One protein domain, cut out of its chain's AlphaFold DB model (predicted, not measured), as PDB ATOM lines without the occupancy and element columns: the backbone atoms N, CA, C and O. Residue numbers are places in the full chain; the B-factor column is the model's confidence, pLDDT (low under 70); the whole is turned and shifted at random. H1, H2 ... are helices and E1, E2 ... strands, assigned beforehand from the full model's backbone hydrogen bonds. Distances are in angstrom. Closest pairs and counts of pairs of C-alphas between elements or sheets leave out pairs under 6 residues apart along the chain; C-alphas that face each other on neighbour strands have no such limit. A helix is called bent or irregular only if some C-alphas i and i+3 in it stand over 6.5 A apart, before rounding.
ATOM      1  N   LYS A 184     -31.259  11.721 -19.439       80.19
ATOM      2  CA  LYS A 184     -32.243  12.138 -20.436       80.19
ATOM      3  C   LYS A 184     -33.534  12.514 -19.714       80.19
ATOM      4  O   LYS A 184     -33.896  11.799 -18.771       80.19
ATOM      5  N   PRO A 185     -34.216  13.583 -20.143       89.19
ATOM      6  CA  PRO A 185     -35.586  13.842 -19.736       89.19
ATOM      7  C   PRO A 185     -36.445  12.586 -19.896       89.19
ATOM      8  O   PRO A 185     -36.269  11.814 -20.841       89.19
ATOM      9  N   LEU A 186     -37.366  12.364 -18.960       91.25
ATOM     10  CA  LEU A 186     -38.287  11.226 -18.990       91.25
ATOM     11  C   LEU A 186     -39.226  11.307 -20.199       91.25
ATOM     12  O   LEU A 186     -39.665  10.277 -20.702       91.25
ATOM     13  N   ARG A 187     -39.539  12.534 -20.629       92.88
ATOM     14  CA  ARG A 187     -40.327  12.880 -21.818       92.88
ATOM     15  C   ARG A 187     -40.220  14.376 -22.111       92.88
ATOM     16  O   ARG A 187     -39.890  15.151 -21.208       92.88
ATOM     17  N   SER A 188     -40.589  14.751 -23.327       93.50
ATOM     18  CA  SER A 188     -40.840  16.136 -23.719       93.50
ATOM     19  C   SER A 188     -42.317  16.468 -23.510       93.50
ATOM     20  O   SER A 188     -43.168  15.615 -23.766       93.50
ATOM     21  N   LEU A 189     -42.609  17.663 -22.995       93.25
ATOM     22  CA  LEU A 189     -43.976  18.165 -22.809       93.25
ATOM     23  C   LEU A 189     -44.239  19.294 -23.805       93.25
ATOM     24  O   LEU A 189     -43.319  20.016 -24.192       93.25
ATOM     25  N   SER A 190     -45.498  19.446 -24.195       85.94
ATOM     26  CA  SER A 190     -45.952  20.426 -25.184       85.94
ATOM     27  C   SER A 190     -45.910  21.869 -24.679       85.94
ATOM     28  O   SER A 190     -45.748  22.789 -25.477       85.94
ATOM     29  N   GLY A 191     -46.005  22.086 -23.364       87.81
ATOM     30  CA  GLY A 191     -45.977  23.426 -22.789       87.81
ATOM     31  C   GLY A 191     -46.069  23.467 -21.265       87.81
ATOM     32  O   GLY A 191     -45.882  22.469 -20.565       87.81
ATOM     33  N   ILE A 192     -46.345  24.666 -20.753       90.06
ATOM     34  CA  ILE A 192     -46.323  24.993 -19.322       90.06
ATOM     35  C   ILE A 192     -47.499  24.378 -18.567       90.06
ATOM     36  O   ILE A 192     -47.309  23.936 -17.436       90.06
ATOM     37  N   ASP A 193     -48.681  24.300 -19.177       89.50
ATOM     38  CA  ASP A 193     -49.852  23.691 -18.538       89.50
ATOM     39  C   ASP A 193     -49.635  22.194 -18.303       89.50
ATOM     40  O   ASP A 193     -49.800  21.703 -17.187       89.50
ATOM     41  N   GLU A 194     -49.122  21.485 -19.310       93.31
ATOM     42  CA  GLU A 194     -48.747  20.078 -19.179       93.31
ATOM     43  C   GLU A 194     -47.630  19.895 -18.127       93.31
ATOM     44  O   GLU A 194     -47.673  18.980 -17.298       93.31
ATOM     45  N   LEU A 195     -46.645  20.799 -18.083       94.75
ATOM     46  CA  LEU A 195     -45.621  20.811 -17.034       94.75
ATOM     47  C   LEU A 195     -46.219  21.022 -15.633       94.75
ATOM     48  O   LEU A 195     -45.808  20.348 -14.681       94.75
ATOM     49  N   ARG A 196     -47.192  21.924 -15.488       93.50
ATOM     50  CA  ARG A 196     -47.891  22.188 -14.222       93.50
ATOM     51  C   ARG A 196     -48.620  20.942 -13.730       93.50
ATOM     52  O   ARG A 196     -48.529  20.621 -12.546       93.50
ATOM     53  N   GLU A 197     -49.273  20.207 -14.623       93.50
ATOM     54  CA  GLU A 197     -49.936  18.943 -14.290       93.50
ATOM     55  C   GLU A 197     -48.933  17.856 -13.891       93.50
ATOM     56  O   GLU A 197     -49.051  17.236 -12.829       93.50
ATOM     57  N   TYR A 198     -47.896  17.642 -14.701       95.25
ATOM     58  CA  TYR A 198     -46.960  16.546 -14.467       95.25
ATOM     59  C   TYR A 198     -45.947  16.794 -13.361       95.25
ATOM     60  O   TYR A 198     -45.396  15.826 -12.834       95.25
ATOM     61  N   SER A 199     -45.708  18.047 -12.978       94.88
ATOM     62  CA  SER A 199     -44.873  18.394 -11.824       94.88
ATOM     63  C   SER A 199     -45.520  18.026 -10.483       94.88
ATOM     64  O   SER A 199     -44.818  17.946  -9.476       94.88
ATOM     65  N   LEU A 200     -46.825  17.727 -10.443       95.94
ATOM     66  CA  LEU A 200     -47.527  17.394  -9.206       95.94
ATOM     67  C   LEU A 200     -47.018  16.089  -8.563       95.94
ATOM     68  O   LEU A 200     -47.030  14.992  -9.147       95.94
ATOM     69  N   ILE A 201     -46.623  16.194  -7.299       95.12
ATOM     70  CA  ILE A 201     -46.310  15.084  -6.404       95.12
ATOM     71  C   ILE A 201     -47.560  14.812  -5.567       95.12
ATOM     72  O   ILE A 201     -47.810  15.480  -4.576       95.12
ATOM     73  N   HIS A 202     -48.360  13.824  -5.974       92.75
ATOM     74  CA  HIS A 202     -49.636  13.484  -5.325       92.75
ATOM     75  C   HIS A 202     -49.609  12.133  -4.593       92.75
ATOM     76  O   HIS A 202     -50.634  11.662  -4.109       92.75
ATOM     77  N   ARG A 203     -48.452  11.460  -4.539       92.12
ATOM     78  CA  ARG A 203     -48.298  10.169  -3.852       92.12
ATOM     79  C   ARG A 203     -47.193  10.250  -2.825       92.12
ATOM     80  O   ARG A 203     -46.159  10.864  -3.081       92.12
ATOM     81  N   VAL A 204     -47.399   9.557  -1.708       93.31
ATOM     82  CA  VAL A 204     -46.342   9.339  -0.726       93.31
ATOM     83  C   VAL A 204     -45.205   8.580  -1.401       93.31
ATOM     84  O   VAL A 204     -45.412   7.509  -1.977       93.31
ATOM     85  N   ALA A 205     -43.999   9.131  -1.322       90.94
ATOM     86  CA  ALA A 205     -42.787   8.462  -1.765       90.94
ATOM     87  C   ALA A 205     -41.870   8.233  -0.567       90.94
ATOM     88  O   ALA A 205     -41.795   9.058   0.338       90.94
ATOM     89  N   ARG A 206     -41.147   7.112  -0.574       89.25
ATOM     90  CA  ARG A 206     -40.093   6.843   0.404       89.25
ATOM     91  C   ARG A 206     -38.799   6.489  -0.301       89.25
ATOM     92  O   ARG A 206     -38.803   5.741  -1.282       89.25
ATOM     93  N   LYS A 207     -37.686   6.976   0.229       84.00
ATOM     94  CA  LYS A 207     -36.345   6.666  -0.259       84.00
ATOM     95  C   LYS A 207     -35.483   6.203   0.899       84.00
ATOM     96  O   LYS A 207     -35.429   6.856   1.929       84.00
ATOM     97  N   CYS A 208     -34.791   5.086   0.709       81.19
ATOM     98  CA  CYS A 208     -33.806   4.631   1.677       81.19
ATOM     99  C   CYS A 208     -32.575   5.543   1.664       81.19
ATOM    100  O   CYS A 208     -31.974   5.725   0.602       81.19
ATOM    101  N   ILE A 209     -32.211   6.077   2.827       77.44
ATOM    102  CA  ILE A 209     -31.057   6.959   3.028       77.44
ATOM    103  C   ILE A 209     -29.872   6.152   3.551       77.44
ATOM    104  O   ILE A 209     -28.794   6.204   2.967       77.44
ATOM    105  N   SER A 210     -30.093   5.357   4.601       73.50
ATOM    106  CA  SER A 210     -29.055   4.549   5.238       73.50
ATOM    107  C   SER A 210     -29.522   3.117   5.483       73.50
ATOM    108  O   SER A 210     -30.693   2.852   5.788       73.50
ATOM    109  N   LYS A 211     -28.591   2.168   5.342       76.44
ATOM    110  CA  LYS A 211     -28.828   0.734   5.536       76.44
ATOM    111  C   LYS A 211     -27.955   0.199   6.663       76.44
ATOM    112  O   LYS A 211     -26.766   0.479   6.714       76.44
ATOM    113  N   LEU A 212     -28.542  -0.645   7.504       74.69
ATOM    114  CA  LEU A 212     -27.835  -1.457   8.488       74.69
ATOM    115  C   LEU A 212     -27.781  -2.902   8.004       74.69
ATOM    116  O   LEU A 212     -28.744  -3.419   7.435       74.69
ATOM    117  N   TYR A 213     -26.661  -3.569   8.253       68.12
ATOM    118  CA  TYR A 213     -26.527  -4.995   7.993       68.12
ATOM    119  C   TYR A 213     -26.973  -5.785   9.226       68.12
ATOM    120  O   TYR A 213     -26.380  -5.665  10.298       68.12
ATOM    121  N   ARG A 214     -28.034  -6.586   9.100       69.00
ATOM    122  CA  ARG A 214     -28.595  -7.390  10.197       69.00
ATOM    123  C   ARG A 214     -29.078  -8.737   9.665       69.00
ATOM    124  O   ARG A 214     -29.738  -8.795   8.631       69.00
ATOM    125  N   LYS A 215     -28.777  -9.829  10.383       70.88
ATOM    126  CA  LYS A 215     -29.223 -11.200  10.044       70.88
ATOM    127  C   LYS A 215     -28.951 -11.572   8.568       70.88
ATOM    128  O   LYS A 215     -29.845 -12.036   7.871       70.88
ATOM    129  N   ASN A 216     -27.734 -11.321   8.081       74.88
ATOM    130  CA  ASN A 216     -27.319 -11.544   6.686       74.88
ATOM    131  C   ASN A 216     -28.109 -10.775   5.607       74.88
ATOM    132  O   ASN A 216     -28.081 -11.145   4.436       74.88
ATOM    133  N   THR A 217     -28.789  -9.683   5.969       68.31
ATOM    134  CA  THR A 217     -29.513  -8.830   5.016       68.31
ATOM    135  C   THR A 217     -29.276  -7.349   5.301       68.31
ATOM    136  O   THR A 217     -29.098  -6.939   6.448       68.31
ATOM    137  N   TRP A 218     -29.259  -6.523   4.253       74.56
ATOM    138  CA  TRP A 218     -29.226  -5.068   4.395       74.56
ATOM    139  C   TRP A 218     -30.647  -4.542   4.573       74.56
ATOM    140  O   TRP A 218     -31.453  -4.602   3.645       74.56
ATOM    141  N   ILE A 219     -30.934  -3.997   5.748       80.56
ATOM    142  CA  ILE A 219     -32.227  -3.409   6.090       80.56
ATOM    143  C   ILE A 219     -32.067  -1.896   6.068       80.56
ATOM    144  O   ILE A 219     -31.115  -1.353   6.625       80.56
ATOM    145  N   CYS A 220     -32.989  -1.199   5.414       80.44
ATOM    146  CA  CYS A 220     -32.992   0.250   5.467       80.44
ATOM    147  C   CYS A 220     -33.510   0.722   6.829       80.44
ATOM    148  O   CYS A 220     -34.602   0.325   7.241       80.44
ATOM    149  N   HIS A 221     -32.715   1.532   7.520       83.75
ATOM    150  CA  HIS A 221     -33.019   2.001   8.872       83.75
ATOM    151  C   HIS A 221     -33.216   3.519   8.933       83.75
ATOM    152  O   HIS A 221     -33.609   4.038   9.967       83.75
ATOM    153  N   GLU A 222     -32.957   4.235   7.843       83.31
ATOM    154  CA  GLU A 222     -33.224   5.666   7.727       83.31
ATOM    155  C   GLU A 222     -33.858   5.942   6.369       83.31
ATOM    156  O   GLU A 222     -33.334   5.521   5.331       83.31
ATOM    157  N   TYR A 223     -34.992   6.634   6.373       86.19
ATOM    158  CA  TYR A 223     -35.812   6.894   5.200       86.19
ATOM    159  C   TYR A 223     -36.105   8.379   5.057       86.19
ATOM    160  O   TYR A 223     -36.358   9.069   6.040       86.19
ATOM    161  N   LEU A 224     -36.153   8.844   3.811       87.44
ATOM    162  CA  LEU A 224     -36.767  10.113   3.462       87.44
ATOM    163  C   LEU A 224     -38.177   9.809   2.997       87.44
ATOM    164  O   LEU A 224     -38.350   9.086   2.012       87.44
ATOM    165  N   TYR A 225     -39.158  10.379   3.674       92.94
ATOM    166  CA  TYR A 225     -40.544  10.369   3.250       92.94
ATOM    167  C   TYR A 225     -40.885  11.705   2.597       92.94
ATOM    168  O   TYR A 225     -40.543  12.761   3.118       92.94
ATOM    169  N   ILE A 226     -41.549  11.634   1.448       94.19
ATOM    170  CA  ILE A 226     -42.153  12.765   0.748       94.19
ATOM    171  C   ILE A 226     -43.655  12.566   0.872       94.19
ATOM    172  O   ILE A 226     -44.197  11.630   0.276       94.19
ATOM    173  N   VAL A 227     -44.309  13.396   1.676       95.50
ATOM    174  CA  VAL A 227     -45.728  13.260   2.009       95.50
ATOM    175  C   VAL A 227     -46.483  14.454   1.426       95.50
ATOM    176  O   VAL A 227     -46.299  15.571   1.900       95.50
ATOM    177  N   PRO A 228     -47.319  14.261   0.394       94.62
ATOM    178  CA  PRO A 228     -48.119  15.347  -0.157       94.62
ATOM    179  C   PRO A 228     -49.244  15.746   0.803       94.62
ATOM    180  O   PRO A 228     -49.936  14.881   1.345       94.62
ATOM    181  N   ARG A 229     -49.436  17.053   0.990       93.44
ATOM    182  CA  ARG A 229     -50.498  17.659   1.801       93.44
ATOM    183  C   ARG A 229     -51.079  18.870   1.073       93.44
ATOM    184  O   ARG A 229     -50.579  19.981   1.197       93.44
ATOM    185  N   GLY A 230     -52.142  18.650   0.299       89.94
ATOM    186  CA  GLY A 230     -52.735  19.704  -0.527       89.94
ATOM    187  C   GLY A 230     -51.718  20.252  -1.531       89.94
ATOM    188  O   GLY A 230     -51.125  19.480  -2.284       89.94
ATOM    189  N   ASP A 231     -51.493  21.566  -1.509       91.12
ATOM    190  CA  ASP A 231     -50.555  22.238  -2.413       91.12
ATOM    191  C   ASP A 231     -49.086  22.172  -1.973       91.12
ATOM    192  O   ASP A 231     -48.212  22.610  -2.726       91.12
ATOM    193  N   VAL A 232     -48.778  21.549  -0.832       94.81
ATOM    194  CA  VAL A 232     -47.401  21.363  -0.346       94.81
ATOM    195  C   VAL A 232     -47.003  19.887  -0.268       94.81
ATOM    196  O   VAL A 232     -47.839  18.984  -0.248       94.81
ATOM    197  N   ILE A 233     -45.701  19.629  -0.220       95.44
ATOM    198  CA  ILE A 233     -45.114  18.371   0.241       95.44
ATOM    199  C   ILE A 233     -44.365  18.627   1.545       95.44
ATOM    200  O   ILE A 233     -43.589  19.575   1.660       95.44
ATOM    201  N   GLU A 234     -44.568  17.748   2.515       95.12
ATOM    202  CA  GLU A 234     -43.763  17.690   3.728       95.12
ATOM    203  C   GLU A 234     -42.710  16.591   3.575       95.12
ATOM    204  O   GLU A 234     -42.999  15.464   3.152       95.12
ATOM    205  N   LEU A 235     -41.468  16.932   3.898       94.19
ATOM    206  CA  LEU A 235     -40.342  16.013   3.899       94.19
ATOM    207  C   LEU A 235     -40.047  15.576   5.330       94.19
ATOM    208  O   LEU A 235     -39.812  16.414   6.198       94.19
ATOM    209  N   PHE A 236     -39.983  14.264   5.557       92.06
ATOM    210  CA  PHE A 236     -39.651  13.682   6.857       92.06
ATOM    211  C   PHE A 236     -38.408  12.805   6.766       92.06
ATOM    212  O   PHE A 236     -38.310  11.943   5.892       92.06
ATOM    213  N   ASN A 237     -37.484  12.979   7.708       88.75
ATOM    214  CA  ASN A 237     -36.463  11.979   7.994       88.75
ATOM    215  C   ASN A 237     -37.016  11.018   9.056       88.75
ATOM    216  O   ASN A 237     -37.374  11.445  10.154       88.75
ATOM    217  N   VAL A 238     -37.095   9.734   8.709       87.44
ATOM    218  CA  VAL A 238     -37.605   8.672   9.578       87.44
ATOM    219  C   VAL A 238     -36.497   7.661   9.848       87.44
ATOM    220  O   VAL A 238     -36.079   6.937   8.942       87.44
ATOM    221  N   LYS A 239     -36.052   7.572  11.103       85.75
ATOM    222  CA  LYS A 239     -35.084   6.579  11.589       85.75
ATOM    223  C   LYS A 239     -35.798   5.456  12.330       85.75
ATOM    224  O   LYS A 239     -36.576   5.710  13.240       85.75
ATOM    225  N   VAL A 240     -35.501   4.219  11.955       83.44
ATOM    226  CA  VAL A 240     -35.973   2.990  12.594       83.44
ATOM    227  C   VAL A 240     -34.796   2.363  13.333       83.44
ATOM    228  O   VAL A 240     -33.811   1.957  12.712       83.44
ATOM    229  N   TYR A 241     -34.881   2.294  14.656       79.06
ATOM    230  CA  TYR A 241     -33.823   1.742  15.498       79.06
ATOM    231  C   TYR A 241     -33.940   0.218  15.638       79.06
ATOM    232  O   TYR A 241     -34.934  -0.410  15.269       79.06
ATOM    233  N   LEU A 242     -32.877  -0.414  16.147       73.38
ATOM    234  CA  LEU A 242     -32.775  -1.876  16.242       73.38
ATOM    235  C   LEU A 242     -33.803  -2.507  17.193       73.38
ATOM    236  O   LEU A 242     -34.142  -3.683  17.001       73.38
ATOM    237  N   ASP A 243     -34.266  -1.729  18.171       77.31
ATOM    238  CA  ASP A 243     -35.312  -2.055  19.145       77.31
ATOM    239  C   ASP A 243     -36.737  -1.882  18.584       77.31
ATOM    240  O   ASP A 243     -37.705  -2.228  19.253       77.31
ATOM    241  N   GLY A 244     -36.870  -1.396  17.345       75.62
ATOM    242  CA  GLY A 244     -38.150  -1.150  16.684       75.62
ATOM    243  C   GLY A 244     -38.736   0.238  16.939       75.62
ATOM    244  O   GLY A 244     -39.780   0.550  16.368       75.62
ATOM    245  N   SER A 245     -38.081   1.084  17.739       82.38
ATOM    246  CA  SER A 245     -38.511   2.472  17.921       82.38
ATOM    247  C   SER A 245     -38.323   3.280  16.630       82.38
ATOM    248  O   SER A 245     -37.410   3.034  15.833       82.38
ATOM    249  N   VAL A 246     -39.220   4.241  16.404       86.19
ATOM    250  CA  VAL A 246     -39.228   5.100  15.216       86.19
ATOM    251  C   VAL A 246     -39.075   6.549  15.657       86.19
ATOM    252  O   VAL A 246     -39.848   7.035  16.478       86.19
ATOM    253  N   SER A 247     -38.079   7.240  15.109       87.75
ATOM    254  CA  SER A 247     -37.923   8.688  15.235       87.75
ATOM    255  C   SER A 247     -38.278   9.333  13.907       87.75
ATOM    256  O   SER A 247     -37.675   9.026  12.882       87.75
ATOM    257  N   GLU A 248     -39.263  10.219  13.937       90.56
ATOM    258  CA  GLU A 248     -39.720  10.994  12.792       90.56
ATOM    259  C   GLU A 248     -39.425  12.470  13.041       90.56
ATOM    260  O   GLU A 248     -39.748  13.017  14.096       90.56
ATOM    261  N   ARG A 249     -38.791  13.123  12.066       89.12
ATOM    262  CA  ARG A 249     -38.497  14.555  12.102       89.12
ATOM    263  C   ARG A 249     -38.899  15.183  10.777       89.12
ATOM    264  O   ARG A 249     -38.379  14.783   9.736       89.12
ATOM    265  N   SER A 250     -39.775  16.187  10.816       91.06
ATOM    266  CA  SER A 250     -40.016  17.054   9.658       91.06
ATOM    267  C   SER A 250     -38.758  17.871   9.370       91.06
ATOM    268  O   SER A 250     -38.157  18.431  10.292       91.06
ATOM    269  N   ILE A 251     -38.328  17.880   8.110       92.12
ATOM    270  CA  ILE A 251     -37.089  18.531   7.668       92.12
ATOM    271  C   ILE A 251     -37.317  19.608   6.607       92.12
ATOM    272  O   ILE A 251     -36.417  20.421   6.405       92.12
ATOM    273  N   ALA A 252     -38.467  19.630   5.926       93.19
ATOM    274  CA  ALA A 252     -38.828  20.703   5.000       93.19
ATOM    275  C   ALA A 252     -40.317  20.685   4.631       93.19
ATOM    276  O   ALA A 252     -40.936  19.619   4.581       93.19
ATOM    277  N   THR A 253     -40.824  21.852   4.247       95.19
ATOM    278  CA  THR A 253     -42.112  22.036   3.575       95.19
ATOM    279  C   THR A 253     -41.867  22.760   2.255       95.19
ATOM    280  O   THR A 253     -41.340  23.871   2.250       95.19
ATOM    281  N   LEU A 254     -42.224  22.132   1.133       95.00
ATOM    282  CA  LEU A 254     -41.971  22.636  -0.224       95.00
ATOM    283  C   LEU A 254     -43.248  22.585  -1.082       95.00
ATOM    284  O   LEU A 254     -44.186  21.878  -0.717       95.00
ATOM    285  N   PRO A 255     -43.312  23.271  -2.237       95.81
ATOM    286  CA  PRO A 255     -44.460  23.174  -3.140       95.81
ATOM    287  C   PRO A 255     -44.675  21.742  -3.647       95.81
ATOM    288  O   PRO A 255     -43.726  21.036  -3.975       95.81
ATOM    289  N   SER A 256     -45.928  21.308  -3.770       95.44
ATOM    290  CA  SER A 256     -46.264  19.967  -4.284       95.44
ATOM    291  C   SER A 256     -45.990  19.798  -5.781       95.44
ATOM    292  O   SER A 256     -45.805  18.675  -6.256       95.44
ATOM    293  N   ARG A 257     -45.960  20.901  -6.533       95.94
ATOM    294  CA  ARG A 257     -45.673  20.944  -7.969       95.94
ATOM    295  C   ARG A 257     -44.213  21.310  -8.183       95.94
ATOM    296  O   ARG A 257     -43.877  22.489  -8.249       95.94
ATOM    297  N   LEU A 258     -43.361  20.291  -8.264       95.50
ATOM    298  CA  LEU A 258     -41.910  20.414  -8.409       95.50
ATOM    299  C   LEU A 258     -41.395  19.494  -9.513       95.50
ATOM    300  O   LEU A 258     -41.754  18.316  -9.586       95.50
ATOM    301  N   ALA A 259     -40.503  20.015 -10.350       95.69
ATOM    302  CA  ALA A 259     -39.859  19.241 -11.404       95.69
ATOM    303  C   ALA A 259     -38.451  19.756 -11.710       95.69
ATOM    304  O   ALA A 259     -38.086  20.884 -11.386       95.69
ATOM    305  N   ILE A 260     -37.667  18.913 -12.371       93.56
ATOM    306  CA  ILE A 260     -36.491  19.345 -13.115       93.56
ATOM    307  C   ILE A 260     -36.914  19.491 -14.574       93.56
ATOM    308  O   ILE A 260     -37.567  18.601 -15.120       93.56
ATOM    309  N   VAL A 261     -36.535  20.592 -15.212       93.62
ATOM    310  CA  VAL A 261     -36.845  20.858 -16.616       93.62
ATOM    311  C   VAL A 261     -35.572  21.134 -17.386       93.62
ATOM    312  O   VAL A 261     -34.819  22.033 -17.029       93.62
ATOM    313  N   HIS A 262     -35.342  20.371 -18.447       92.25
ATOM    314  CA  HIS A 262     -34.380  20.700 -19.482       92.25
ATOM    315  C   HIS A 262     -35.034  21.673 -20.463       92.25
ATOM    316  O   HIS A 262     -36.027  21.317 -21.098       92.25
ATOM    317  N   ASP A 263     -34.498  22.886 -20.583       91.75
ATOM    318  CA  ASP A 263     -34.952  23.833 -21.598       91.75
ATOM    319  C   ASP A 263     -34.179  23.598 -22.907       91.75
ATOM    320  O   ASP A 263     -32.992  23.934 -22.972       91.75
ATOM    321  N   PRO A 264     -34.815  23.058 -23.967       90.62
ATOM    322  CA  PRO A 264     -34.134  22.747 -25.223       90.62
ATOM    323  C   PRO A 264     -33.593  24.001 -25.922       90.62
ATOM    324  O   PRO A 264     -32.666  23.902 -26.730       90.62
ATOM    325  N   ILE A 265     -34.119  25.190 -25.605       88.50
ATOM    326  CA  ILE A 265     -33.636  26.457 -26.159       88.50
ATOM    327  C   ILE A 265     -32.282  26.821 -25.545       88.50
ATOM    328  O   ILE A 265     -31.294  26.986 -26.256       88.50
ATOM    329  N   THR A 266     -32.177  26.908 -24.223       83.75
ATOM    330  CA  THR A 266     -30.914  27.303 -23.576       83.75
ATOM    331  C   THR A 266     -29.926  26.152 -23.402       83.75
ATOM    332  O   THR A 266     -28.729  26.406 -23.251       83.75
ATOM    333  N   GLY A 267     -30.403  24.904 -23.428       83.62
ATOM    334  CA  GLY A 267     -29.641  23.706 -23.073       83.62
ATOM    335  C   GLY A 267     -29.375  23.582 -21.568       83.62
ATOM    336  O   GLY A 267     -28.517  22.798 -21.160       83.62
ATOM    337  N   VAL A 268     -30.064  24.379 -20.746       83.06
ATOM    338  CA  VAL A 268     -29.869  24.458 -19.295       83.06
ATOM    339  C   VAL A 268     -30.972  23.678 -18.584       83.06
ATOM    340  O   VAL A 268     -32.139  23.733 -18.966       83.06
ATOM    341  N   ASP A 269     -30.594  22.960 -17.527       86.12
ATOM    342  CA  ASP A 269     -31.555  22.338 -16.620       86.12
ATOM    343  C   ASP A 269     -31.963  23.339 -15.525       86.12
ATOM    344  O   ASP A 269     -31.112  24.020 -14.948       86.12
ATOM    345  N   TYR A 270     -33.247  23.381 -15.186       88.50
ATOM    346  CA  TYR A 270     -33.824  24.215 -14.135       88.50
ATOM    347  C   TYR A 270     -34.548  23.350 -13.105       88.50
ATOM    348  O   TYR A 270     -35.228  22.392 -13.464       88.50
ATOM    349  N   LEU A 271     -34.447  23.710 -11.826       91.25
ATOM    350  CA  LEU A 271     -35.447  23.327 -10.837       91.25
ATOM    351  C   LEU A 271     -36.628  24.283 -10.996       91.25
ATOM    352  O   LEU A 271     -36.439  25.500 -10.941       91.25
ATOM    353  N   VAL A 272     -37.822  23.740 -11.204       93.50
ATOM    354  CA  VAL A 272     -39.050  24.523 -11.340       93.50
ATOM    355  C   VAL A 272     -40.055  24.148 -10.265       93.50
ATOM    356  O   VAL A 272     -40.181  22.976  -9.902       93.50
ATOM    357  N   ALA A 273     -40.786  25.151  -9.794       94.69
ATOM    358  CA  ALA A 273     -41.902  25.010  -8.880       94.69
ATOM    359  C   ALA A 273     -43.093  25.834  -9.370       94.69
ATOM    360  O   ALA A 273     -42.896  26.898  -9.957       94.69
ATOM    361  N   PHE A 274     -44.310  25.376  -9.081       93.31
ATOM    362  CA  PHE A 274     -45.507  26.206  -9.211       93.31
ATOM    363  C   PHE A 274     -46.028  26.576  -7.826       93.31
ATOM    364  O   PHE A 274     -46.375  25.690  -7.045       93.31
ATOM    365  N   VAL A 275     -46.084  27.877  -7.548       90.62
ATOM    366  CA  VAL A 275     -46.576  28.458  -6.291       90.62
ATOM    367  C   VAL A 275     -47.695  29.423  -6.645       90.62
ATOM    368  O   VAL A 275     -47.465  30.344  -7.419       90.62
ATOM    369  N   ASP A 276     -48.906  29.179  -6.144       85.56
ATOM    370  CA  ASP A 276     -50.095  29.997  -6.443       85.56
ATOM    371  C   ASP A 276     -50.345  30.190  -7.954       85.56
ATOM    372  O   ASP A 276     -50.792  31.232  -8.420       85.56
ATOM    373  N   GLY A 277     -50.010  29.169  -8.749       81.56
ATOM    374  CA  GLY A 277     -50.102  29.199 -10.211       81.56
ATOM    375  C   GLY A 277     -48.900  29.835 -10.922       81.56
ATOM    376  O   GLY A 277     -48.719  29.578 -12.116       81.56
ATOM    377  N   GLU A 278     -48.038  30.565 -10.211       86.81
ATOM    378  CA  GLU A 278     -46.831  31.189 -10.759       86.81
ATOM    379  C   GLU A 278     -45.676  30.193 -10.890       86.81
ATOM    380  O   GLU A 278     -45.385  29.418  -9.975       86.81
ATOM    381  N   LEU A 279     -44.964  30.254 -12.017       90.19
ATOM    382  CA  LEU A 279     -43.737  29.494 -12.229       90.19
ATOM    383  C   LEU A 279     -42.548  30.183 -11.543       90.19
ATOM    384  O   LEU A 279     -42.136  31.280 -11.926       90.19
ATOM    385  N   VAL A 280     -41.922  29.485 -10.602       89.94
ATOM    386  CA  VAL A 280     -40.621  29.839 -10.025       89.94
ATOM    387  C   VAL A 280     -39.571  28.901 -10.611       89.94
ATOM    388  O   VAL A 280     -39.746  27.684 -10.582       89.94
ATOM    389  N   LYS A 281     -38.469  29.441 -11.145       88.00
ATOM    390  CA  LYS A 281     -37.375  28.634 -11.709       88.00
ATOM    391  C   LYS A 281     -36.013  29.039 -11.161       88.00
ATOM    392  O   LYS A 281     -35.735  30.225 -11.003       88.00
ATOM    393  N   SER A 282     -35.149  28.053 -10.944       84.38
ATOM    394  CA  SER A 282     -33.763  28.231 -10.506       84.38
ATOM    395  C   SER A 282     -32.827  27.370 -11.367       84.38
ATOM    396  O   SER A 282     -33.090  26.173 -11.517       84.38
ATOM    397  N   PRO A 283     -31.771  27.928 -11.992       80.25
ATOM    398  CA  PRO A 283     -30.827  27.137 -12.779       80.25
ATOM    399  C   PRO A 283     -30.157  26.045 -11.935       80.25
ATOM    400  O   PRO A 283     -29.669  26.310 -10.838       80.25
ATOM    401  N   LEU A 284     -30.024  24.832 -12.475       72.19
ATOM    402  CA  LEU A 284     -29.257  23.736 -11.864       72.19
ATOM    403  C   LEU A 284     -27.744  23.909 -12.097       72.19
ATOM    404  O   LEU A 284     -27.053  23.022 -12.619       72.19
ATOM    405  N   ALA A 285     -27.229  25.073 -11.699       62.69
ATOM    406  CA  ALA A 285     -25.813  25.316 -11.470       62.69
ATOM    407  C   ALA A 285     -25.526  24.979 -10.003       62.69
ATOM    408  O   ALA A 285     -25.679  25.811  -9.116       62.69
ATOM    409  N   PHE A 286     -25.200  23.715  -9.734       50.16
ATOM    410  CA  PHE A 286     -24.940  23.269  -8.371       50.16
ATOM    411  C   PHE A 286     -23.610  23.842  -7.871       50.16
ATOM    412  O   PHE A 286     -22.557  23.462  -8.384       50.16
ATOM    413  N   ASP A 287     -23.677  24.721  -6.874       54.00
ATOM    414  CA  ASP A 287     -22.545  25.138  -6.049       54.00
ATOM    415  C   ASP A 287     -22.486  24.214  -4.817       54.00
ATOM    416  O   ASP A 287     -23.323  24.343  -3.920       54.00
ATOM    417  N   PRO A 288     -21.529  23.267  -4.741       46.28
ATOM    418  CA  PRO A 288     -21.388  22.382  -3.584       46.28
ATOM    419  C   PRO A 288     -21.118  23.127  -2.276       46.28
ATOM    420  O   PRO A 288     -21.349  22.565  -1.209       46.28
ATOM    421  N   GLY A 289     -20.601  24.359  -2.355       47.84
ATOM    422  CA  GLY A 289     -20.359  25.224  -1.205       47.84
ATOM    423  C   GLY A 289     -21.584  26.028  -0.772       47.84
ATOM    424  O   GLY A 289     -21.576  26.563   0.334       47.84
ATOM    425  N   ASN A 290     -22.630  26.114  -1.602       57.34
ATOM    426  CA  ASN A 290     -23.864  26.826  -1.273       57.34
ATOM    427  C   ASN A 290     -25.100  26.227  -1.984       57.34
ATOM    428  O   ASN A 290     -25.677  26.845  -2.885       57.34
ATOM    429  N   PRO A 291     -25.534  25.019  -1.583       55.50
ATOM    430  CA  PRO A 291     -26.722  24.376  -2.143       55.50
ATOM    431  C   PRO A 291     -28.027  25.129  -1.824       55.50
ATOM    432  O   PRO A 291     -29.011  24.936  -2.540       55.50
ATOM    433  N   ALA A 292     -28.027  26.017  -0.820       60.03
ATOM    434  CA  ALA A 292     -29.169  26.852  -0.433       60.03
ATOM    435  C   ALA A 292     -29.673  27.733  -1.588       60.03
ATOM    436  O   ALA A 292     -30.881  27.858  -1.794       60.03
ATOM    437  N   LYS A 293     -28.755  28.251  -2.422       70.12
ATOM    438  CA  LYS A 293     -29.080  29.092  -3.593       70.12
ATOM    439  C   LYS A 293     -30.065  28.443  -4.568       70.12
ATOM    440  O   LYS A 293     -30.768  29.143  -5.292       70.12
ATOM    441  N   LEU A 294     -30.115  27.109  -4.629       79.00
ATOM    442  CA  LEU A 294     -31.023  26.419  -5.544       79.00
ATOM    443  C   LEU A 294     -32.485  26.531  -5.089       79.00
ATOM    444  O   LEU A 294     -33.364  26.725  -5.929       79.00
ATOM    445  N   LEU A 295     -32.734  26.403  -3.781       85.88
ATOM    446  CA  LEU A 295     -34.073  26.465  -3.189       85.88
ATOM    447  C   LEU A 295     -34.480  27.887  -2.793       85.88
ATOM    448  O   LEU A 295     -35.673  28.143  -2.671       85.88
ATOM    449  N   GLU A 296     -33.531  28.811  -2.648       85.62
ATOM    450  CA  GLU A 296     -33.764  30.198  -2.228       85.62
ATOM    451  C   GLU A 296     -34.939  30.894  -2.952       85.62
ATOM    452  O   GLU A 296     -35.810  31.417  -2.255       85.62
ATOM    453  N   PRO A 297     -35.093  30.834  -4.297       86.31
ATOM    454  CA  PRO A 297     -36.236  31.467  -4.965       86.31
ATOM    455  C   PRO A 297     -37.594  30.871  -4.568       86.31
ATOM    456  O   PRO A 297     -38.610  31.561  -4.604       86.31
ATOM    457  N   ILE A 298     -37.616  29.584  -4.209       88.62
ATOM    458  CA  ILE A 298     -38.814  28.868  -3.759       88.62
ATOM    459  C   ILE A 298     -39.094  29.202  -2.290       88.62
ATOM    460  O   ILE A 298     -40.232  29.489  -1.936       88.62
ATOM    461  N   LEU A 299     -38.059  29.207  -1.444       89.50
ATOM    462  CA  LEU A 299     -38.164  29.487  -0.007       89.50
ATOM    463  C   LEU A 299     -38.455  30.960   0.305       89.50
ATOM    464  O   LEU A 299     -38.953  31.268   1.381       89.50
ATOM    465  N   ALA A 300     -38.192  31.868  -0.637       88.62
ATOM    466  CA  ALA A 300     -38.600  33.267  -0.535       88.62
ATOM    467  C   ALA A 300     -40.131  33.455  -0.571       88.62
ATOM    468  O   ALA A 300     -40.626  34.521  -0.202       88.62
ATOM    469  N   LYS A 301     -40.893  32.449  -1.027       88.38
ATOM    470  CA  LYS A 301     -42.361  32.464  -1.003       88.38
ATOM    471  C   LYS A 301     -42.877  32.011   0.377       88.38
ATOM    472  O   LYS A 301     -42.288  31.122   0.993       88.38
ATOM    473  N   PRO A 302     -43.978  32.598   0.881       86.31
ATOM    474  CA  PRO A 302     -44.509  32.264   2.200       86.31
ATOM    475  C   PRO A 302     -44.982  30.804   2.271       86.31
ATOM    476  O   PRO A 302     -45.481  30.253   1.296       86.31
ATOM    477  N   GLY A 303     -44.852  30.184   3.447       86.81
ATOM    478  CA  GLY A 303     -45.341  28.821   3.702       86.81
ATOM    479  C   GLY A 303     -44.357  27.690   3.379       86.81
ATOM    480  O   GLY A 303     -44.647  26.538   3.700       86.81
ATOM    481  N   PHE A 304     -43.180  27.999   2.825       92.12
ATOM    482  CA  PHE A 304     -42.120  27.021   2.569       92.12
ATOM    483  C   PHE A 304     -40.933  27.227   3.501       92.12
ATOM    484  O   PHE A 304     -40.583  28.353   3.846       92.12
ATOM    485  N   ASN A 305     -40.312  26.134   3.931       91.38
ATOM    486  CA  ASN A 305     -39.128  26.184   4.781       91.38
ATOM    487  C   ASN A 305     -38.297  24.907   4.661       91.38
ATOM    488  O   ASN A 305     -38.773  23.861   4.214       91.38
ATOM    489  N   VAL A 306     -37.050  25.000   5.108       89.25
ATOM    490  CA  VAL A 306     -36.192  23.851   5.378       89.25
ATOM    491  C   VAL A 306     -35.711  23.974   6.821       89.25
ATOM    492  O   VAL A 306     -35.136  24.983   7.209       89.25
ATOM    493  N   THR A 307     -36.005  22.968   7.639       85.81
ATOM    494  CA  THR A 307     -35.648  22.905   9.070       85.81
ATOM    495  C   THR A 307     -34.583  21.841   9.361       85.81
ATOM    496  O   THR A 307     -34.053  21.753  10.475       85.81
ATOM    497  N   GLY A 308     -34.298  20.987   8.375       74.94
ATOM    498  CA  GLY A 308     -33.179  20.053   8.375       74.94
ATOM    499  C   GLY A 308     -31.930  20.631   7.711       74.94
ATOM    500  O   GLY A 308     -31.845  21.818   7.421       74.94
ATOM    501  N   ASP A 309     -30.959  19.760   7.449       77.38
ATOM    502  CA  ASP A 309     -29.784  20.104   6.648       77.38
ATOM    503  C   ASP A 309     -30.203  20.364   5.186       77.38
ATOM    504  O   ASP A 309     -30.622  19.448   4.470       77.38
ATOM    505  N   GLU A 310     -30.100  21.618   4.743       77.19
ATOM    506  CA  GLU A 310     -30.467  22.060   3.393       77.19
ATOM    507  C   GLU A 310     -29.690  21.337   2.292       77.19
ATOM    508  O   GLU A 310     -30.255  21.019   1.239       77.19
ATOM    509  N   VAL A 311     -28.413  21.028   2.540       73.62
ATOM    510  CA  VAL A 311     -27.549  20.294   1.606       73.62
ATOM    511  C   VAL A 311     -28.154  18.920   1.347       73.62
ATOM    512  O   VAL A 311     -28.362  18.499   0.206       73.62
ATOM    513  N   PHE A 312     -28.498  18.238   2.433       77.19
ATOM    514  CA  PHE A 312     -29.096  16.918   2.409       77.19
ATOM    515  C   PHE A 312     -30.488  16.913   1.766       77.19
ATOM    516  O   PHE A 312     -30.752  16.090   0.882       77.19
ATOM    517  N   VAL A 313     -31.365  17.838   2.169       82.69
ATOM    518  CA  VAL A 313     -32.724  17.973   1.619       82.69
ATOM    519  C   VAL A 313     -32.668  18.188   0.110       82.69
ATOM    520  O   VAL A 313     -33.311  17.451  -0.645       82.69
ATOM    521  N   THR A 314     -31.835  19.127  -0.340       82.38
ATOM    522  CA  THR A 314     -31.662  19.450  -1.761       82.38
ATOM    523  C   THR A 314     -31.177  18.237  -2.551       82.38
ATOM    524  O   THR A 314     -31.746  17.900  -3.590       82.38
ATOM    525  N   ALA A 315     -30.171  17.516  -2.048       77.50
ATOM    526  CA  ALA A 315     -29.642  16.330  -2.722       77.50
ATOM    527  C   ALA A 315     -30.683  15.233  -2.908       77.50
ATOM    528  O   ALA A 315     -30.784  14.610  -3.973       77.50
ATOM    529  N   MET A 316     -31.451  14.970  -1.853       80.12
ATOM    530  CA  MET A 316     -32.447  13.916  -1.893       80.12
ATOM    531  C   MET A 316     -33.622  14.287  -2.791       80.12
ATOM    532  O   MET A 316     -34.083  13.423  -3.543       80.12
ATOM    533  N   LEU A 317     -34.047  15.552  -2.762       85.31
ATOM    534  CA  LEU A 317     -35.062  16.082  -3.661       85.31
ATOM    535  C   LEU A 317     -34.621  15.940  -5.122       85.31
ATOM    536  O   LEU A 317     -35.359  15.371  -5.922       85.31
ATOM    537  N   LEU A 318     -33.402  16.358  -5.473       85.06
ATOM    538  CA  LEU A 318     -32.895  16.239  -6.844       85.06
ATOM    539  C   LEU A 318     -32.802  14.785  -7.319       85.06
ATOM    540  O   LEU A 318     -33.204  14.471  -8.441       85.06
ATOM    541  N   ASP A 319     -32.320  13.858  -6.487       81.06
ATOM    542  CA  ASP A 319     -32.304  12.438  -6.867       81.06
ATOM    543  C   ASP A 319     -33.718  11.850  -7.022       81.06
ATOM    544  O   ASP A 319     -33.923  10.974  -7.865       81.06
ATOM    545  N   TYR A 320     -34.696  12.321  -6.246       87.31
ATOM    546  CA  TYR A 320     -36.093  11.944  -6.447       87.31
ATOM    547  C   TYR A 320     -36.630  12.504  -7.771       87.31
ATOM    548  O   TYR A 320     -37.090  11.732  -8.617       87.31
ATOM    549  N   LEU A 321     -36.514  13.818  -7.989       90.88
ATOM    550  CA  LEU A 321     -37.051  14.504  -9.167       90.88
ATOM    551  C   LEU A 321     -36.405  14.012 -10.465       90.88
ATOM    552  O   LEU A 321     -37.111  13.781 -11.440       90.88
ATOM    553  N   THR A 322     -35.100  13.733 -10.484       86.19
ATOM    554  CA  THR A 322     -34.436  13.167 -11.680       86.19
ATOM    555  C   THR A 322     -35.004  11.820 -12.128       86.19
ATOM    556  O   THR A 322     -34.842  11.447 -13.286       86.19
ATOM    557  N   ARG A 323     -35.654  11.068 -11.232       85.75
ATOM    558  CA  ARG A 323     -36.247   9.753 -11.536       85.75
ATOM    559  C   ARG A 323     -37.719   9.831 -11.891       85.75
ATOM    560  O   ARG A 323     -38.221   8.938 -12.563       85.75
ATOM    561  N   THR A 324     -38.417  10.831 -11.369       91.12
ATOM    562  CA  THR A 324     -39.883  10.860 -11.386       91.12
ATOM    563  C   THR A 324     -40.449  12.067 -12.120       91.12
ATOM    564  O   THR A 324     -41.580  11.995 -12.598       91.12
ATOM    565  N   ARG A 325     -39.698  13.168 -12.195       94.44
ATOM    566  CA  ARG A 325     -40.153  14.503 -12.605       94.44
ATOM    567  C   ARG A 325     -39.056  15.274 -13.349       94.44
ATOM    568  O   ARG A 325     -38.832  16.444 -13.062       94.44
ATOM    569  N   TYR A 326     -38.346  14.616 -14.266       94.00
ATOM    570  CA  TYR A 326     -37.410  15.284 -15.170       94.00
ATOM    571  C   TYR A 326     -38.007  15.352 -16.571       94.00
ATOM    572  O   TYR A 326     -38.247  14.307 -17.173       94.00
ATOM    573  N   PHE A 327     -38.260  16.553 -17.078       95.62
ATOM    574  CA  PHE A 327     -38.965  16.776 -18.340       95.62
ATOM    575  C   PHE A 327     -38.188  17.707 -19.266       95.62
ATOM    576  O   PHE A 327     -37.331  18.456 -18.812       95.62
ATOM    577  N   GLU A 328     -38.479  17.652 -20.559       94.88
ATOM    578  CA  GLU A 328     -37.986  18.613 -21.547       94.88
ATOM    579  C   GLU A 328     -39.129  19.552 -21.925       94.88
ATOM    580  O   GLU A 328     -40.164  19.088 -22.400       94.88
ATOM    581  N   VAL A 329     -38.970  20.850 -21.663       94.44
ATOM    582  CA  VAL A 329     -40.002  21.872 -21.912       94.44
ATOM    583  C   VAL A 329     -39.317  23.192 -22.234       94.44
ATOM    584  O   VAL A 329     -38.401  23.594 -21.517       94.44
ATOM    585  N   ALA A 330     -39.764  23.891 -23.277       93.19
ATOM    586  CA  ALA A 330     -39.258  25.224 -23.582       93.19
ATOM    587  C   ALA A 330     -39.693  26.224 -22.497       93.19
ATOM    588  O   ALA A 330     -40.882  26.433 -22.269       93.19
ATOM    589  N   LEU A 331     -38.716  26.838 -21.821       92.31
ATOM    590  CA  LEU A 331     -38.945  27.816 -20.739       92.31
ATOM    591  C   LEU A 331     -38.410  29.213 -21.063       92.31
ATOM    592  O   LEU A 331     -38.469  30.112 -20.215       92.31
ATOM    593  N   THR A 332     -37.801  29.382 -22.232       91.50
ATOM    594  CA  THR A 332     -37.225  30.652 -22.666       91.50
ATOM    595  C   THR A 332     -38.269  31.434 -23.458       91.50
ATOM    596  O   THR A 332     -38.635  30.978 -24.538       91.50
TER     597      THR A 332
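AT A GLANCE: This is residues 184 to 332 of the 809 residues of an uncharacterized protein of Caldivirga sp (UniProt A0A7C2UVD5). Two strongly twisted four-strand sheets are joined where E4 runs on into E5, and helix H3 lies in the middle, across strands of both. The far ends of the hairpins E1-E2 and E3-E4 make one end of the longest axis; H2 covers E7 in the second sheet, and H1 packs beside that sheet. The printed part has 149 residues, with three named helices and eight named strands in the order H1 E1 E2 E3 E4 E5 E6 E7 H2 H3 E8. The class is mixed, helices and strands: sheet E1 E2 E3 E4 is antiparallel and sheet E7 E6 E5 E8 is mixed. The whole is compact, with a radius of gyration of the C-alphas of 16.3 A and an elongated outline of 53 by 33 by 32 A.

HOW THE PARTS SIT: After H1, residues 192 to 198, find E1 at 205 to 214, E2 at 217 to 229, E3 at 232 to 240 and E4 at 246 to 255, a meander, each strand the antiparallel neighbour of the one before. Look for N 207 and O 224 at 2.8 A, N 225 and O 236 at 2.8 A, and N 235 and O 252 at 2.8 A. E1 bends by 64 degrees at residue 210. E4 runs on at 49 degrees into E5, 258 to 263, which with E6, 268 to 275, and E7, 278 to 283, makes a second meander; N 261 and O 270 are 2.8 A apart, N 273 and O 280 2.8 A. The C-alphas of Arg 196 in H1 and Phe 274 in E6 are their closest, 6.9 A. Next come H2, 292 to 299, H3, 310 to 324, and E8, 326 to 328, parallel to E5 with N 327 and O 260 at 2.9 A. E7, H2 H3, E8 form a split strand-helix-strand unit, E6 and E5 between its strands, with a right-handed crossover. H2 and H3 are on the same face of this sheet, two layers; H2 runs along E7 at a height of 9.0 A, its closest C-alphas Ser 282 and Leu 294, 6.0 A. H3 runs across E5, with Ala 259 and Leu 321 the closest C-alphas, 5.9 A. H3 is also on the first sheet, two layers again, at a height of 9.8 A. Every O i to N i+4 pair is within hydrogen-bond range in H1, 10 of 11 in H3 and 2 of 4 in H2, which is irregular: C-alphas 294 and 297 are 7.3 A apart.

IN THESE COORDINATES: Find C-alpha 192 at (-46.323, 24.993, -19.322), where H1 begins. E2 starts at C-alpha 217, (-29.513, -8.830, 5.016), and runs 33.9 A; E4 runs 26.3 A, E3 25.2 A, E1 24.4 A, E6 21.5 A and H3 20.8 A. E8 ends at C-alpha 328, (-37.986, 18.613, -21.547).

THE WHOLE: The C-alphas farthest apart, those of Lys 215 and Thr 332, are 53.7 A apart. The printed part has no cut, and no link is long. The mean pLDDT of the printed part is 85.4; look with care at residues 213 to 214, 217 and 285 to 292, which are under 70.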